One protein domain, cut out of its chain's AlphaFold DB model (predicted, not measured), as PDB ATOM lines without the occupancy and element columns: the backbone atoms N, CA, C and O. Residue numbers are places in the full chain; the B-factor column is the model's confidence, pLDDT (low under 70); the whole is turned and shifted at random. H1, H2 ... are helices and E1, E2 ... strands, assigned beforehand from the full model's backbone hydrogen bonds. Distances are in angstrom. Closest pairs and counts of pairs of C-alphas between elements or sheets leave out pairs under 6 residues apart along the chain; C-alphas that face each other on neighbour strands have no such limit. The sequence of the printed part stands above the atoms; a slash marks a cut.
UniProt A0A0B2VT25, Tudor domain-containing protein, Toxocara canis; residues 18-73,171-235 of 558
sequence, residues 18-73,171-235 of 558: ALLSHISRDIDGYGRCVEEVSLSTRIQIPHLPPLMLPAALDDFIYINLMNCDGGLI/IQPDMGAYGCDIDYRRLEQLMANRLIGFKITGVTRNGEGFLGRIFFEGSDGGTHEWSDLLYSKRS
ATOM      1  N   ALA A  18      75.383   8.544 172.443       92.44
ATOM      2  CA  ALA A  18      74.407   7.748 173.177       92.44
ATOM      3  C   ALA A  18      75.150   6.826 174.155       92.44
ATOM      4  O   ALA A  18      75.895   5.937 173.741       92.44
ATOM      5  N   LEU A  19      74.966   7.051 175.455       93.38
ATOM      6  CA  LEU A  19      75.568   6.255 176.523       93.38
ATOM      7  C   LEU A  19      74.477   5.450 177.233       93.38
ATOM      8  O   LEU A  19      73.426   5.993 177.569       93.38
ATOM      9  N   LEU A  20      74.722   4.162 177.468       93.31
ATOM     10  CA  LEU A  20      73.806   3.231 178.128       93.31
ATOM     11  C   LEU A  20      74.403   2.753 179.454       93.31
ATOM     12  O   LEU A  20      75.563   2.331 179.497       93.31
ATOM     13  N   SER A  21      73.607   2.829 180.526       92.38
ATOM     14  CA  SER A  21      74.055   2.519 181.889       92.38
ATOM     15  C   SER A  21      74.664   1.122 181.981       92.38
ATOM     16  O   SER A  21      74.067   0.149 181.516       92.38
ATOM     17  N   HIS A  22      75.835   1.027 182.608       89.50
ATOM     18  CA  HIS A  22      76.593  -0.210 182.844       89.50
ATOM     19  C   HIS A  22      77.056  -0.958 181.575       89.50
ATOM     20  O   HIS A  22      77.464  -2.114 181.669       89.50
ATOM     21  N   ILE A  23      77.017  -0.312 180.399       90.00
ATOM     22  CA  ILE A  23      77.393  -0.914 179.104       90.00
ATOM     23  C   ILE A  23      78.347  -0.013 178.320       90.00
ATOM     24  O   ILE A  23      79.400  -0.464 177.871       90.00
ATOM     25  N   SER A  24      78.002   1.264 178.147       89.88
ATOM     26  CA  SER A  24      78.902   2.230 177.515       89.88
ATOM     27  C   SER A  24      80.022   2.618 178.475       89.88
ATOM     28  O   SER A  24      79.770   2.821 179.661       89.88
ATOM     29  N   ARG A  25      81.241   2.813 177.960       88.50
ATOM     30  CA  ARG A  25      82.250   3.603 178.680       88.50
ATOM     31  C   ARG A  25      81.758   5.040 178.837       88.50
ATOM     32  O   ARG A  25      81.044   5.541 177.967       88.50
ATOM     33  N   ASP A  26      82.118   5.673 179.943       87.44
ATOM     34  CA  ASP A  26      81.843   7.088 180.175       87.44
ATOM     35  C   ASP A  26      82.749   7.972 179.287       87.44
ATOM     36  O   ASP A  26      83.713   7.477 178.693       87.44
ATOM     37  N   ILE A  27      82.436   9.264 179.139       84.19
ATOM     38  CA  ILE A  27      83.203  10.192 178.292       84.19
ATOM     39  C   ILE A  27      83.429  11.534 178.995       84.19
ATOM     40  O   ILE A  27      82.524  12.090 179.623       84.19
ATOM     41  N   ASP A  28      84.634  12.079 178.839       79.06
ATOM     42  CA  ASP A  28      85.026  13.349 179.446       79.06
ATOM     43  C   ASP A  28      84.382  14.579 178.768       79.06
ATOM     44  O   ASP A  28      83.655  14.484 177.774       79.06
ATOM     45  N   GLY A  29      84.672  15.771 179.302       67.56
ATOM     46  CA  GLY A  29      84.190  17.046 178.754       67.56
ATOM     47  C   GLY A  29      84.669  17.363 177.328       67.56
ATOM     48  O   GLY A  29      84.116  18.260 176.701       67.56
ATOM     49  N   TYR A  30      85.643  16.614 176.800       69.81
ATOM     50  CA  TYR A  30      86.146  16.706 175.427       69.81
ATOM     51  C   TYR A  30      85.598  15.579 174.526       69.81
ATOM     52  O   TYR A  30      86.033  15.432 173.382       69.81
ATOM     53  N   GLY A  31      84.661  14.764 175.028       70.56
ATOM     54  CA  GLY A  31      84.056  13.639 174.313       70.56
ATOM     55  C   GLY A  31      84.955  12.405 174.181       70.56
ATOM     56  O   GLY A  31      84.675  11.534 173.356       70.56
ATOM     57  N   ARG A  32      86.042  12.310 174.958       76.56
ATOM     58  CA  ARG A  32      86.984  11.179 174.928       76.56
ATOM     59  C   ARG A  32      86.539  10.099 175.909       76.56
ATOM     60  O   ARG A  32      86.197  10.412 177.046       76.56
ATOM     61  N   CYS A  33      86.577   8.835 175.491       80.81
ATOM     62  CA  CYS A  33      86.212   7.712 176.354       80.81
ATOM     63  C   CYS A  33      87.149   7.596 177.563       80.81
ATOM     64  O   CYS A  33      88.367   7.516 177.398       80.81
ATOM     65  N   VAL A  34      86.559   7.515 178.752       86.19
ATOM     66  CA  VAL A  34      87.219   7.154 180.013       86.19
ATOM     67  C   VAL A  34      87.258   5.618 180.120       86.19
ATOM     68  O   VAL A  34      86.609   4.914 179.341       86.19
ATOM     69  N   GLU A  35      88.041   5.061 181.042       85.62
ATOM     70  CA  GLU A  35      88.024   3.613 181.323       85.62
ATOM     71  C   GLU A  35      86.784   3.178 182.120       85.62
ATOM     72  O   GLU A  35      86.336   2.038 181.992       85.62
ATOM     73  N   GLU A  36      86.210   4.096 182.901       88.81
ATOM     74  CA  GLU A  36      85.009   3.875 183.706       88.81
ATOM     75  C   GLU A  36      83.773   3.573 182.845       88.81
ATOM     76  O   GLU A  36      83.628   4.041 181.711       88.81
ATOM     77  N   VAL A  37      82.847   2.792 183.402       90.81
ATOM     78  CA  VAL A  37      81.577   2.442 182.756       90.81
ATOM     79  C   VAL A  37      80.501   3.437 183.183       90.81
ATOM     80  O   VAL A  37      80.339   3.699 184.374       90.81
ATOM     81  N   SER A  38      79.733   3.955 182.223       90.75
ATOM     82  CA  SER A  38      78.698   4.962 182.459       90.75
ATOM     83  C   SER A  38      77.705   4.514 183.530       90.75
ATOM     84  O   SER A  38      77.032   3.489 183.390       90.75
ATOM     85  N   LEU A  39      77.561   5.325 184.579       90.44
ATOM     86  CA  LEU A  39      76.624   5.096 185.686       90.44
ATOM     87  C   LEU A  39      75.169   5.470 185.343       90.44
ATOM     88  O   LEU A  39      74.300   5.441 186.212       90.44
ATOM     89  N   SER A  40      74.904   5.891 184.103       91.62
ATOM     90  CA  SER A  40      73.573   6.303 183.654       91.62
ATOM     91  C   SER A  40      73.374   6.156 182.147       91.62
ATOM     92  O   SER A  40      74.326   6.151 181.363       91.62
ATOM     93  N   THR A  41      72.112   6.071 181.730       94.81
ATOM     94  CA  THR A  41      71.721   6.145 180.320       94.81
ATOM     95  C   THR A  41      71.444   7.596 179.955       94.81
ATOM     96  O   THR A  41      70.583   8.235 180.565       94.81
ATOM     97  N   ARG A  42      72.169   8.139 178.979       94.56
ATOM     98  CA  ARG A  42      72.100   9.562 178.631       94.56
ATOM     99  C   ARG A  42      72.554   9.850 177.204       94.56
ATOM    100  O   ARG A  42      73.337   9.096 176.634       94.56
ATOM    101  N   ILE A  43      72.106  10.978 176.663       92.88
ATOM    102  CA  ILE A  43      72.750  11.620 175.512       92.88
ATOM    103  C   ILE A  43      73.694  12.698 176.025       92.88
ATOM    104  O   ILE A  43      73.299  13.513 176.858       92.88
ATOM    105  N   GLN A  44      74.920  12.717 175.514       89.44
ATOM    106  CA  GLN A  44      75.934  13.704 175.865       89.44
ATOM    107  C   GLN A  44      76.435  14.420 174.607       89.44
ATOM    108  O   GLN A  44      76.733  13.785 173.596       89.44
ATOM    109  N   ILE A  45      76.509  15.747 174.698       88.12
ATOM    110  CA  ILE A  45      77.161  16.655 173.749       88.12
ATOM    111  C   ILE A  45      78.031  17.580 174.616       88.12
ATOM    112  O   ILE A  45      77.524  18.045 175.640       88.12
ATOM    113  N   PRO A  46      79.309  17.838 174.284       80.81
ATOM    114  CA  PRO A  46      80.117  18.822 174.999       80.81
ATOM    115  C   PRO A  46      79.430  20.190 175.078       80.81
ATOM    116  O   PRO A  46      78.615  20.540 174.230       80.81
ATOM    117  N   HIS A  47      79.754  20.951 176.123       85.56
ATOM    118  CA  HIS A  47      79.201  22.285 176.402       85.56
ATOM    119  C   HIS A  47      77.667  22.361 176.609       85.56
ATOM    120  O   HIS A  47      77.148  23.454 176.828       85.56
ATOM    121  N   LEU A  48      76.963  21.220 176.660       91.06
ATOM    122  CA  LEU A  48      75.594  21.083 177.171       91.06
ATOM    123  C   LEU A  48      75.531  20.070 178.330       91.06
ATOM    124  O   LEU A  48      76.298  19.104 178.354       91.06
ATOM    125  N   PRO A  49      74.588  20.222 179.278       93.44
ATOM    126  CA  PRO A  49      74.296  19.170 180.246       93.44
ATOM    127  C   PRO A  49      73.657  17.949 179.552       93.44
ATOM    128  O   PRO A  49      72.894  18.109 178.594       93.44
ATOM    129  N   PRO A  50      73.930  16.716 180.015       93.56
ATOM    130  CA  PRO A  50      73.460  15.508 179.344       93.56
ATOM    131  C   PRO A  50      71.947  15.293 179.494       93.56
ATOM    132  O   PRO A  50      71.369  15.494 180.567       93.56
ATOM    133  N   LEU A  51      71.290  14.802 178.437       95.88
ATOM    134  CA  LEU A  51      69.888  14.386 178.508       95.88
ATOM    135  C   LEU A  51      69.798  12.993 179.135       95.88
ATOM    136  O   LEU A  51      69.997  11.980 178.468       95.88
ATOM    137  N   MET A  52      69.462  12.959 180.422       95.44
ATOM    138  CA  MET A  52      69.266  11.733 181.199       95.44
ATOM    139  C   MET A  52      67.999  10.983 180.756       95.44
ATOM    140  O   MET A  52      66.880  11.507 180.855       95.44
ATOM    141  N   LEU A  53      68.156   9.734 180.309       95.12
ATOM    142  CA  LEU A  53      67.048   8.846 179.955       95.12
ATOM    143  C   LEU A  53      66.653   7.984 181.171       95.12
ATOM    144  O   LEU A  53      67.523   7.395 181.809       95.12
ATOM    145  N   PRO A  54      65.355   7.869 181.513       90.81
ATOM    146  CA  PRO A  54      64.896   7.137 182.697       90.81
ATOM    147  C   PRO A  54      64.778   5.623 182.427       90.81
ATOM    148  O   PRO A  54      63.692   5.060 182.538       90.81
ATOM    149  N   ALA A  55      65.873   4.985 182.007       90.31
ATOM    150  CA  ALA A  55      65.912   3.582 181.588       90.31
ATOM    151  C   ALA A  55      67.314   2.973 181.746       90.31
ATOM    152  O   ALA A  55      68.306   3.641 181.461       90.31
ATOM    153  N   ALA A  56      67.404   1.702 182.140       88.62
ATOM    154  CA  ALA A  56      68.602   0.875 181.970       88.62
ATOM    155  C   ALA A  56      68.588   0.130 180.610       88.62
ATOM    156  O   ALA A  56      67.776   0.431 179.731       88.62
ATOM    157  N   LEU A  57      69.462  -0.871 180.438       90.19
ATOM    158  CA  LEU A  57      69.260  -1.907 179.417       90.19
ATOM    159  C   LEU A  57      67.899  -2.596 179.629       90.19
ATOM    160  O   LEU A  57      67.475  -2.813 180.763       90.19
ATOM    161  N   ASP A  58      67.234  -2.959 178.531       90.75
ATOM    162  CA  ASP A  58      65.940  -3.646 178.473       90.75
ATOM    163  C   ASP A  58      64.746  -2.882 179.088       90.75
ATOM    164  O   ASP A  58      63.623  -3.400 179.112       90.75
ATOM    165  N   ASP A  59      64.944  -1.633 179.514       92.75
ATOM    166  CA  ASP A  59      63.870  -0.738 179.934       92.75
ATOM    167  C   ASP A  59      63.162  -0.056 178.758       92.75
ATOM    168  O   ASP A  59      63.679   0.054 177.644       92.75
ATOM    169  N   PHE A  60      61.954   0.434 179.040       93.12
ATOM    170  CA  PHE A  60      61.112   1.149 178.088       93.12
ATOM    171  C   PHE A  60      61.116   2.653 178.360       93.12
ATOM    172  O   PHE A  60      60.845   3.089 179.478       93.12
ATOM    173  N   ILE A  61      61.323   3.444 177.308       95.38
ATOM    174  CA  ILE A  61      61.092   4.890 177.300       95.38
ATOM    175  C   ILE A  61      59.914   5.256 176.394       95.38
ATOM    176  O   ILE A  61      59.555   4.530 175.466       95.38
ATOM    177  N   TYR A  62      59.341   6.428 176.661       95.56
ATOM    178  CA  TYR A  62      58.294   7.033 175.847       95.56
ATOM    179  C   TYR A  62      58.857   8.129 174.964       95.56
ATOM    180  O   TYR A  62      59.470   9.077 175.463       95.56
ATOM    181  N   ILE A  63      58.611   8.010 173.664       96.12
ATOM    182  CA  ILE A  63      59.156   8.898 172.641       96.12
ATOM    183  C   ILE A  63      58.083   9.331 171.642       96.12
ATOM    184  O   ILE A  63      57.070   8.658 171.438       96.12
ATOM    185  N   ASN A  64      58.343  10.459 170.990       94.62
ATOM    186  CA  ASN A  64      57.645  10.904 169.792       94.62
ATOM    187  C   ASN A  64      58.657  11.004 168.648       94.62
ATOM    188  O   ASN A  64      59.804  11.400 168.875       94.62
ATOM    189  N   LEU A  65      58.217  10.689 167.428       93.56
ATOM    190  CA  LEU A  65      58.985  10.992 166.224       93.56
ATOM    191  C   LEU A  65      59.178  12.508 166.096       93.56
ATOM    192  O   LEU A  65      58.226  13.266 166.287       93.56
ATOM    193  N   MET A  66      60.398  12.923 165.763       91.75
ATOM    194  CA  MET A  66      60.729  14.296 165.379       91.75
ATOM    195  C   MET A  66      60.980  14.384 163.877       91.75
ATOM    196  O   MET A  66      60.384  15.230 163.217       91.75
ATOM    197  N   ASN A  67      61.828  13.497 163.344       87.44
ATOM    198  CA  ASN A  67      62.171  13.445 161.925       87.44
ATOM    199  C   ASN A  67      62.646  12.034 161.512       87.44
ATOM    200  O   ASN A  67      63.116  11.263 162.352       87.44
ATOM    201  N   CYS A  68      62.556  11.717 160.222       84.50
ATOM    202  CA  CYS A  68      63.192  10.562 159.586       84.50
ATOM    203  C   CYS A  68      63.995  11.066 158.382       84.50
ATOM    204  O   CYS A  68      63.400  11.477 157.391       84.50
ATOM    205  N   ASP A  69      65.325  11.015 158.446       74.44
ATOM    206  CA  ASP A  69      66.204  11.522 157.382       74.44
ATOM    207  C   ASP A  69      67.404  10.587 157.172       74.44
ATOM    208  O   ASP A  69      67.952  10.055 158.134       74.44
ATOM    209  N   GLY A  70      67.781  10.316 155.919       69.62
ATOM    210  CA  GLY A  70      68.885   9.410 155.564       69.62
ATOM    211  C   GLY A  70      68.788   7.967 156.102       69.62
ATOM    212  O   GLY A  70      69.783   7.246 156.090       69.62
ATOM    213  N   GLY A  71      67.624   7.538 156.608       75.38
ATOM    214  CA  GLY A  71      67.456   6.277 157.353       75.38
ATOM    215  C   GLY A  71      67.745   6.379 158.861       75.38
ATOM    216  O   GLY A  71      67.612   5.392 159.581       75.38
ATOM    217  N   LEU A  72      68.094   7.562 159.371       84.44
ATOM    218  CA  LEU A  72      68.152   7.858 160.801       84.44
ATOM    219  C   LEU A  72      66.748   8.195 161.314       84.44
ATOM    220  O   LEU A  72      66.049   9.033 160.741       84.44
ATOM    221  N   ILE A  73      66.345   7.572 162.423       91.69
ATOM    222  CA  ILE A  73      65.076   7.868 163.095       91.69
ATOM    223  C   ILE A  73      65.376   8.779 164.278       91.69
ATOM    224  O   ILE A  73      65.988   8.360 165.263       91.69
ATOM    225  N   ILE A 171      67.438   6.866 167.335       93.31
ATOM    226  CA  ILE A 171      67.200   5.444 167.592       93.31
ATOM    227  C   ILE A 171      67.366   4.636 166.305       93.31
ATOM    228  O   ILE A 171      67.155   5.138 165.202       93.31
ATOM    229  N   GLN A 172      67.703   3.360 166.458       90.25
ATOM    230  CA  GLN A 172      67.730   2.388 165.372       90.25
ATOM    231  C   GLN A 172      66.911   1.149 165.780       90.25
ATOM    232  O   GLN A 172      67.109   0.637 166.888       90.25
ATOM    233  N   PRO A 173      66.002   0.641 164.922       88.31
ATOM    234  CA  PRO A 173      65.264  -0.581 165.208       88.31
ATOM    235  C   PRO A 173      66.205  -1.784 165.314       88.31
ATOM    236  O   PRO A 173      67.047  -2.015 164.446       88.31
ATOM    237  N   ASP A 174      66.045  -2.565 166.376       84.94
ATOM    238  CA  ASP A 174      66.749  -3.828 166.575       84.94
ATOM    239  C   ASP A 174      66.157  -4.910 165.655       84.94
ATOM    240  O   ASP A 174      65.123  -5.514 165.945       84.94
ATOM    241  N   MET A 175      66.817  -5.126 164.515       73.69
ATOM    242  CA  MET A 175      66.421  -6.110 163.498       73.69
ATOM    243  C   MET A 175      66.834  -7.551 163.844       73.69
ATOM    244  O   MET A 175      66.494  -8.486 163.110       73.69
ATOM    245  N   GLY A 176      67.588  -7.744 164.934       68.44
ATOM    246  CA  GLY A 176      68.218  -9.014 165.280       68.44
ATOM    247  C   GLY A 176      69.087  -9.593 164.154       68.44
ATOM    248  O   GLY A 176      69.584  -8.890 163.274       68.44
ATOM    249  N   ALA A 177      69.241 -10.918 164.151       57.25
ATOM    250  CA  ALA A 177      70.060 -11.642 163.175       57.25
ATOM    251  C   ALA A 177      69.453 -11.733 161.754       57.25
ATOM    252  O   ALA A 177      70.041 -12.370 160.884       57.25
ATOM    253  N   TYR A 178      68.274 -11.148 161.508       55.34
ATOM    254  CA  TYR A 178      67.493 -11.398 160.288       55.34
ATOM    255  C   TYR A 178      67.679 -10.369 159.169       55.34
ATOM    256  O   TYR A 178      67.055 -10.528 158.122       55.34
ATOM    257  N   GLY A 179      68.532  -9.353 159.370       56.66
ATOM    258  CA  GLY A 179      69.188  -8.580 158.301       56.66
ATOM    259  C   GLY A 179      68.287  -8.099 157.158       56.66
ATOM    260  O   GLY A 179      68.679  -8.195 156.001       56.66
ATOM    261  N   CYS A 180      67.069  -7.658 157.467       61.59
ATOM    262  CA  CYS A 180      66.051  -7.318 156.474       61.59
ATOM    263  C   CYS A 180      65.879  -5.807 156.323       61.59
ATOM    264  O   CYS A 180      65.997  -5.054 157.290       61.59
ATOM    265  N   ASP A 181      65.574  -5.386 155.096       68.38
ATOM    266  CA  ASP A 181      65.464  -3.977 154.732       68.38
ATOM    267  C   ASP A 181      64.320  -3.286 155.484       68.38
ATOM    268  O   ASP A 181      63.173  -3.747 155.499       68.38
ATOM    269  N   ILE A 182      64.638  -2.148 156.100       73.94
ATOM    270  CA  ILE A 182      63.668  -1.309 156.799       73.94
ATOM    271  C   ILE A 182      63.011  -0.378 155.778       73.94
ATOM    272  O   ILE A 182      63.659   0.512 155.230       73.94
ATOM    273  N   ASP A 183      61.700  -0.524 155.566       78.81
ATOM    274  CA  ASP A 183      60.903   0.512 154.901       78.81
ATOM    275  C   ASP A 183      60.742   1.704 155.861       78.81
ATOM    276  O   ASP A 183      59.766   1.815 156.612       78.81
ATOM    277  N   TYR A 184      61.751   2.579 155.867       79.62
ATOM    278  CA  TYR A 184      61.806   3.765 156.723       79.62
ATOM    279  C   TYR A 184      60.630   4.711 156.477       79.62
ATOM    280  O   TYR A 184      60.097   5.265 157.435       79.62
ATOM    281  N   ARG A 185      60.155   4.832 155.230       82.00
ATOM    282  CA  ARG A 185      58.986   5.653 154.877       82.00
ATOM    283  C   ARG A 185      57.699   5.076 155.466       82.00
ATOM    284  O   ARG A 185      56.805   5.814 155.879       82.00
ATOM    285  N   ARG A 186      57.576   3.748 155.541       81.19
ATOM    286  CA  ARG A 186      56.439   3.106 156.209       81.19
ATOM    287  C   ARG A 186      56.543   3.163 157.730       81.19
ATOM    288  O   ARG A 186      55.519   3.325 158.389       81.19
ATOM    289  N   LEU A 187      57.746   3.052 158.284       81.56
ATOM    290  CA  LEU A 187      58.020   3.219 159.713       81.56
ATOM    291  C   LEU A 187      57.724   4.657 160.180       81.56
ATOM    292  O   LEU A 187      56.999   4.836 161.158       81.56
ATOM    293  N   GLU A 188      58.152   5.666 159.421       86.31
ATOM    294  CA  GLU A 188      57.783   7.077 159.593       86.31
ATOM    295  C   GLU A 188      56.253   7.245 159.660       86.31
ATOM    296  O   GLU A 188      55.730   7.729 160.660       86.31
ATOM    297  N   GLN A 189      55.508   6.747 158.661       85.25
ATOM    298  CA  GLN A 189      54.033   6.788 158.642       85.25
ATOM    299  C   GLN A 189      53.363   6.082 159.834       85.25
ATOM    300  O   GLN A 189      52.232   6.418 160.198       85.25
ATOM    301  N   LEU A 190      54.011   5.069 160.418       83.06
ATOM    302  CA  LEU A 190      53.511   4.365 161.599       83.06
ATOM    303  C   LEU A 190      53.805   5.138 162.893       83.06
ATOM    304  O   LEU A 190      52.964   5.129 163.789       83.06
ATOM    305  N   MET A 191      54.944   5.828 162.984       88.25
ATOM    306  CA  MET A 191      55.337   6.617 164.158       88.25
ATOM    307  C   MET A 191      54.768   8.046 164.173       88.25
ATOM    308  O   MET A 191      54.574   8.620 165.248       88.25
ATOM    309  N   ALA A 192      54.493   8.628 163.004       88.94
ATOM    310  CA  ALA A 192      54.057  10.012 162.854       88.94
ATOM    311  C   ALA A 192      52.785  10.314 163.666       88.94
ATOM    312  O   ALA A 192      51.765   9.631 163.548       88.94
ATOM    313  N   ASN A 193      52.842  11.383 164.466       85.62
ATOM    314  CA  ASN A 193      51.765  11.843 165.353       85.62
ATOM    315  C   ASN A 193      51.294  10.820 166.411       85.62
ATOM    316  O   ASN A 193      50.168  10.925 166.898       85.62
ATOM    317  N   ARG A 194      52.136   9.848 166.801       88.75
ATOM    318  CA  ARG A 194      51.830   8.883 167.875       88.75
ATOM    319  C   ARG A 194      52.753   9.030 169.081       88.75
ATOM    320  O   ARG A 194      53.859   9.566 168.983       88.75
ATOM    321  N   LEU A 195      52.286   8.514 170.218       90.88
ATOM    322  CA  LEU A 195      53.145   8.120 171.330       90.88
ATOM    323  C   LEU A 195      53.697   6.722 171.026       90.88
ATOM    324  O   LEU A 195      52.932   5.820 170.684       90.88
ATOM    325  N   ILE A 196      55.012   6.553 171.141       93.44
ATOM    326  CA  ILE A 196      55.708   5.300 170.850       93.44
ATOM    327  C   ILE A 196      56.411   4.814 172.119       93.44
ATOM    328  O   ILE A 196      57.084   5.588 172.804       93.44
ATOM    329  N   GLY A 197      56.249   3.527 172.424       94.75
ATOM    330  CA  GLY A 197      57.053   2.833 173.424       94.75
ATOM    331  C   GLY A 197      58.310   2.276 172.764       94.75
ATOM    332  O   GLY A 197      58.219   1.586 171.750       94.75
ATOM    333  N   PHE A 198      59.482   2.562 173.321       95.00
ATOM    334  CA  PHE A 198      60.760   2.083 172.796       95.00
ATOM    335  C   PHE A 198      61.541   1.359 173.886       95.00
ATOM    336  O   PHE A 198      61.841   1.948 174.923       95.00
ATOM    337  N   LYS A 199      61.850   0.079 173.657       94.94
ATOM    338  CA  LYS A 199      62.647  -0.748 174.570       94.94
ATOM    339  C   LYS A 199      64.113  -0.689 174.167       94.94
ATOM    340  O   LYS A 199      64.437  -1.182 173.090       94.94
ATOM    341  N   ILE A 200      64.982  -0.139 175.008       95.00
ATOM    342  CA  ILE A 200      66.413  -0.015 174.697       95.00
ATOM    343  C   ILE A 200      67.077  -1.396 174.819       95.00
ATOM    344  O   ILE A 200      67.115  -1.961 175.908       95.00
ATOM    345  N   THR A 201      67.613  -1.938 173.724       93.44
ATOM    346  CA  THR A 201      68.372  -3.208 173.707       93.44
ATOM    347  C   THR A 201      69.881  -3.002 173.549       93.44
ATOM    348  O   THR A 201      70.645  -3.947 173.724       93.44
ATOM    349  N   GLY A 202      70.340  -1.776 173.276       93.12
ATOM    350  CA  GLY A 202      71.767  -1.464 173.217       93.12
ATOM    351  C   GLY A 202      72.076  -0.047 172.735       93.12
ATOM    352  O   GLY A 202      71.219   0.836 172.722       93.12
ATOM    353  N   VAL A 203      73.314   0.147 172.288       92.19
ATOM    354  CA  VAL A 203      73.801   1.353 171.597       92.19
ATOM    355  C   VAL A 203      74.288   0.935 170.210       92.19
ATOM    356  O   VAL A 203      74.823  -0.162 170.048       92.19
ATOM    357  N   THR A 204      74.089   1.780 169.201       88.88
ATOM    358  CA  THR A 204      74.546   1.522 167.828       88.88
ATOM    359  C   THR A 204      76.073   1.386 167.757       88.88
ATOM    360  O   THR A 204      76.800   1.947 168.574       88.88
ATOM    361  N   ARG A 205      76.599   0.662 166.756       84.12
ATOM    362  CA  ARG A 205      78.044   0.342 166.649       84.12
ATOM    363  C   ARG A 205      78.961   1.578 166.580       84.12
ATOM    364  O   ARG A 205      80.113   1.499 166.991       84.12
ATOM    365  N   ASN A 206      78.461   2.704 166.071       83.94
ATOM    366  CA  ASN A 206      79.141   4.005 166.044       83.94
ATOM    367  C   ASN A 206      79.058   4.786 167.372       83.94
ATOM    368  O   ASN A 206      79.779   5.767 167.520       83.94
ATOM    369  N   GLY A 207      78.232   4.374 168.342       87.00
ATOM    370  CA  GLY A 207      78.079   5.040 169.645       87.00
ATOM    371  C   GLY A 207      77.200   6.297 169.630       87.00
ATOM    372  O   GLY A 207      77.354   7.155 170.498       87.00
ATOM    373  N   GLU A 208      76.337   6.445 168.623       87.69
ATOM    374  CA  GLU A 208      75.596   7.687 168.341       87.69
ATOM    375  C   GLU A 208      74.082   7.555 168.591       87.69
ATOM    376  O   GLU A 208      73.449   8.528 168.979       87.69
ATOM    377  N   GLY A 209      73.488   6.366 168.452       92.06
ATOM    378  CA  GLY A 209      72.063   6.132 168.716       92.06
ATOM    379  C   GLY A 209      71.806   4.971 169.675       92.06
ATOM    380  O   GLY A 209      72.692   4.164 169.956       92.06
ATOM    381  N   PHE A 210      70.567   4.851 170.150       94.56
ATOM    382  CA  PHE A 210      70.130   3.678 170.912       94.56
ATOM    383  C   PHE A 210      69.542   2.612 169.983       94.56
ATOM    384  O   PHE A 210      68.679   2.905 169.154       94.56
ATOM    385  N   LEU A 211      69.981   1.363 170.148       93.44
ATOM    386  CA  LEU A 211      69.323   0.199 169.550       93.44
ATOM    387  C   LEU A 211      68.117  -0.184 170.404       93.44
ATOM    388  O   LEU A 211      68.177  -0.113 171.635       93.44
ATOM    389  N   GLY A 212      67.025  -0.601 169.768       92.62
ATOM    390  CA  GLY A 212      65.855  -1.028 170.519       92.62
ATOM    391  C   GLY A 212      64.644  -1.432 169.699       92.62
ATOM    392  O   GLY A 212      64.592  -1.288 168.478       92.62
ATOM    393  N   ARG A 213      63.630  -1.941 170.399       91.19
ATOM    394  CA  ARG A 213      62.374  -2.407 169.800       91.19
ATOM    395  C   ARG A 213      61.275  -1.363 169.925       91.19
ATOM    396  O   ARG A 213      61.106  -0.758 170.983       91.19
ATOM    397  N   ILE A 214      60.515  -1.189 168.849       91.50
ATOM    398  CA  ILE A 214      59.452  -0.186 168.717       91.50
ATOM    399  C   ILE A 214      58.086  -0.842 168.955       91.50
ATOM    400  O   ILE A 214      57.767  -1.857 168.336       91.50
ATOM    401  N   PHE A 215      57.271  -0.231 169.816       90.75
ATOM    402  CA  PHE A 215      55.923  -0.670 170.179       90.75
ATOM    403  C   PHE A 215      54.925   0.483 170.046       90.75
ATOM    404  O   PHE A 215      55.226   1.623 170.416       90.75
ATOM    405  N   PHE A 216      53.717   0.195 169.560       87.69
ATOM    406  CA  PHE A 216      52.661   1.200 169.418       87.69
ATOM    407  C   PHE A 216      51.251   0.640 169.625       87.69
ATOM    408  O   PHE A 216      51.018  -0.565 169.530       87.69
ATOM    409  N   GLU A 217      50.307   1.544 169.892       83.31
ATOM    410  CA  GLU A 217      48.881   1.227 169.975       83.31
ATOM    411  C   GLU A 217      48.305   1.023 168.562       83.31
ATOM    412  O   GLU A 217      48.472   1.859 167.660       83.31
ATOM    413  N   GLY A 218      47.652  -0.119 168.358       74.62
ATOM    414  CA  GLY A 218      46.912  -0.445 167.148       74.62
ATOM    415  C   GLY A 218      45.521   0.189 167.134       74.62
ATOM    416  O   GLY A 218      45.010   0.667 168.144       74.62
ATOM    417  N   SER A 219      44.853   0.154 165.979       76.50
ATOM    418  CA  SER A 219      43.456   0.610 165.847       76.50
ATOM    419  C   SER A 219      42.442  -0.256 166.614       76.50
ATOM    420  O   SER A 219      41.265   0.082 166.673       76.50
ATOM    421  N   ASP A 220      42.893  -1.386 167.156       78.81
ATOM    422  CA  ASP A 220      42.177  -2.309 168.032       78.81
ATOM    423  C   ASP A 220      42.373  -2.007 169.533       78.81
ATOM    424  O   ASP A 220      41.739  -2.653 170.364       78.81
ATOM    425  N   GLY A 221      43.234  -1.042 169.888       77.81
ATOM    426  CA  GLY A 221      43.661  -0.787 171.269       77.81
ATOM    427  C   GLY A 221      44.677  -1.806 171.803       77.81
ATOM    428  O   GLY A 221      44.976  -1.809 172.994       77.81
ATOM    429  N   GLY A 222      45.200  -2.694 170.949       81.06
ATOM    430  CA  GLY A 222      46.274  -3.619 171.300       81.06
ATOM    431  C   GLY A 222      47.649  -2.954 171.218       81.06
ATOM    432  O   GLY A 222      47.859  -2.038 170.423       81.06
ATOM    433  N   THR A 223      48.614  -3.431 172.005       83.25
ATOM    434  CA  THR A 223      50.031  -3.079 171.828       83.25
ATOM    435  C   THR A 223      50.664  -4.035 170.821       83.25
ATOM    436  O   THR A 223      50.693  -5.242 171.058       83.25
ATOM    437  N   HIS A 224      51.204  -3.506 169.723       82.44
ATOM    438  CA  HIS A 224      51.877  -4.290 168.679       82.44
ATOM    439  C   HIS A 224      53.377  -3.970 168.673       82.44
ATOM    440  O   HIS A 224      53.750  -2.798 168.767       82.44
ATOM    441  N   GLU A 225      54.240  -4.987 168.550       85.94
ATOM    442  CA  GLU A 225      55.653  -4.768 168.200       85.94
ATOM    443  C   GLU A 225      55.727  -4.445 166.697       85.94
ATOM    444  O   GLU A 225      55.051  -5.061 165.872       85.94
ATOM    445  N   TRP A 226      56.524  -3.448 166.316       80.56
ATOM    446  CA  TRP A 226      56.627  -2.988 164.927       80.56
ATOM    447  C   TRP A 226      57.153  -4.074 163.967       80.56
ATOM    448  O   TRP A 226      56.726  -4.142 162.811       80.56
ATOM    449  N   SER A 227      58.042  -4.937 164.463       71.50
ATOM    450  CA  SER A 227      58.657  -6.052 163.733       71.50
ATOM    451  C   SER A 227      57.592  -6.961 163.101       71.50
ATOM    452  O   SER A 227      57.600  -7.207 161.891       71.50
ATOM    453  N   ASP A 228      56.581  -7.345 163.886       68.19
ATOM    454  CA  ASP A 228      55.438  -8.157 163.462       68.19
ATOM    455  C   ASP A 228      54.646  -7.566 162.289       68.19
ATOM    456  O   ASP A 228      53.987  -8.318 161.560       68.19
ATOM    457  N   LEU A 229      54.702  -6.250 162.081       63.72
ATOM    458  CA  LEU A 229      53.906  -5.548 161.078       63.72
ATOM    459  C   LEU A 229      54.668  -5.250 159.781       63.72
ATOM    460  O   LEU A 229      54.017  -5.180 158.735       63.72
ATOM    461  N   LEU A 230      56.005  -5.130 159.804       57.97
ATOM    462  CA  LEU A 230      56.807  -4.949 158.579       57.97
ATOM    463  C   LEU A 230      57.474  -6.225 158.043       57.97
ATOM    464  O   LEU A 230      57.835  -6.250 156.865       57.97
ATOM    465  N   TYR A 231      57.542  -7.325 158.805       61.34
ATOM    466  CA  TYR A 231      57.854  -8.631 158.213       61.34
ATOM    467  C   TYR A 231      56.778  -9.018 157.184       61.34
ATOM    468  O   TYR A 231      55.693  -9.501 157.527       61.34
ATOM    469  N   SER A 232      57.087  -8.822 155.899       47.69
ATOM    470  CA  SER A 232      56.170  -9.110 154.795       47.69
ATOM    471  C   SER A 232      55.685 -10.566 154.827       47.69
ATOM    472  O   SER A 232      56.388 -11.462 155.301       47.69
ATOM    473  N   LYS A 233      54.516 -10.863 154.237       46.34
ATOM    474  CA  LYS A 233      54.047 -12.260 154.104       46.34
ATOM    475  C   LYS A 233      55.061 -13.163 153.377       46.34
ATOM    476  O   LYS A 233      55.087 -14.361 153.633       46.34
ATOM    477  N   ARG A 234      55.913 -12.591 152.516       41.72
ATOM    478  CA  ARG A 234      56.996 -13.295 151.807       41.72
ATOM    479  C   ARG A 234      58.122 -13.685 152.772       41.72
ATOM    480  O   ARG A 234      58.507 -14.850 152.807       41.72
ATOM    481  N   SER A 235      58.540 -12.749 153.625       49.88
ATOM    482  CA  SER A 235      59.503 -12.960 154.714       49.88
ATOM    483  C   SER A 235      58.974 -13.978 155.734       49.88
ATOM    484  O   SER A 235      59.665 -14.937 156.067       49.88
TER     485      SER A 235
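Overview. This is residues 18 to 73 and 171 to 235 of the 558 residues of the protein "Tudor domain-containing protein" of Toxocara canis (UniProt A0A0B2VT25). A strongly twisted sheet of E4, E5, E6, E7 and E8 makes the larger body, with the short helix H1 packed beside E4 and the sheet's other strands left of small extent except for the long hairpin E6 and E7. A small lobe with the hairpin E1 and E2 and the short strand E3 makes the opposite end of the long axis, joined to the body by residues 45 to 59. The printed part has 121 residues, with named elements in the order E1 E2 E3 E4 E5 H1 E6 E7 E8 H2; the class is mixed, helices and strands, with 56 residues, under half, in named elements. The larger sheet is branched and mixed, and E1 and E2 are antiparallel. The whole is compact, with a radius of gyration of the C-alphas of 15.6 A, yet elongated, spanning 47 by 27 by 25 A.

Arrangement. E7, residues 209 to 217, has three neighbours. E6, residues 196 to 203, lies on one side of it, antiparallel, with N 199 and O 213 at 2.9 A. E5, residues 171 to 173, and E8, residues 223 to 225, lie on the other side: E5 is parallel, with N 172 and O 210 at 2.9 A, and E8 antiparallel, with N 224 and O 216 at 3.0 A. E6, E7 and E8 form a meander, each strand the antiparallel neighbour of the one before. E4, residues 60 to 69, is antiparallel to E6, with N 61 and O 198 at 2.9 A, and bends by 70 degrees at residue 66. H1, residues 184 to 191, is on the sheet at a height of 7.1 A, over none of its strands; its closest C-alphas to E4 are Met 191 and Leu 65, 6.1 A. H2, residues 227 to 230, is only just not on the sheet, with 4 pairs of C-alphas within 10 A. Every O i to N i+4 pair of H1 is within hydrogen-bond range; H2 is too short for one. E1, residues 25 to 27, and E2, residues 33 to 37, form a hairpin, with N 26 and O 36 at 2.8 A. E3, residues 42 to 44, pairs with no named strand, but its residues 42 to 43 pair with residues 18 to 19 and 51 to 52.

Along the chain. E1 begins at C-alpha 25 (82.250, 3.603, 178.680). E4 and E7 each measure 23.7 A, E6 18.5 A and H1 10.3 A. H2 ends at C-alpha 230 (56.807, -4.949, 158.579).

Size, cuts and confidence. The C-alphas farthest apart, of Gly 29 and Arg 234, are 48.8 A apart. Residues 74 to 170 are not printed; C-alphas 73 and 171 are 5.5 A apart across this cut. The link from E3 to E4 is long. The model's pLDDT is under 70 at residues 29 to 30, 70, 176 to 181 and 228 to 235.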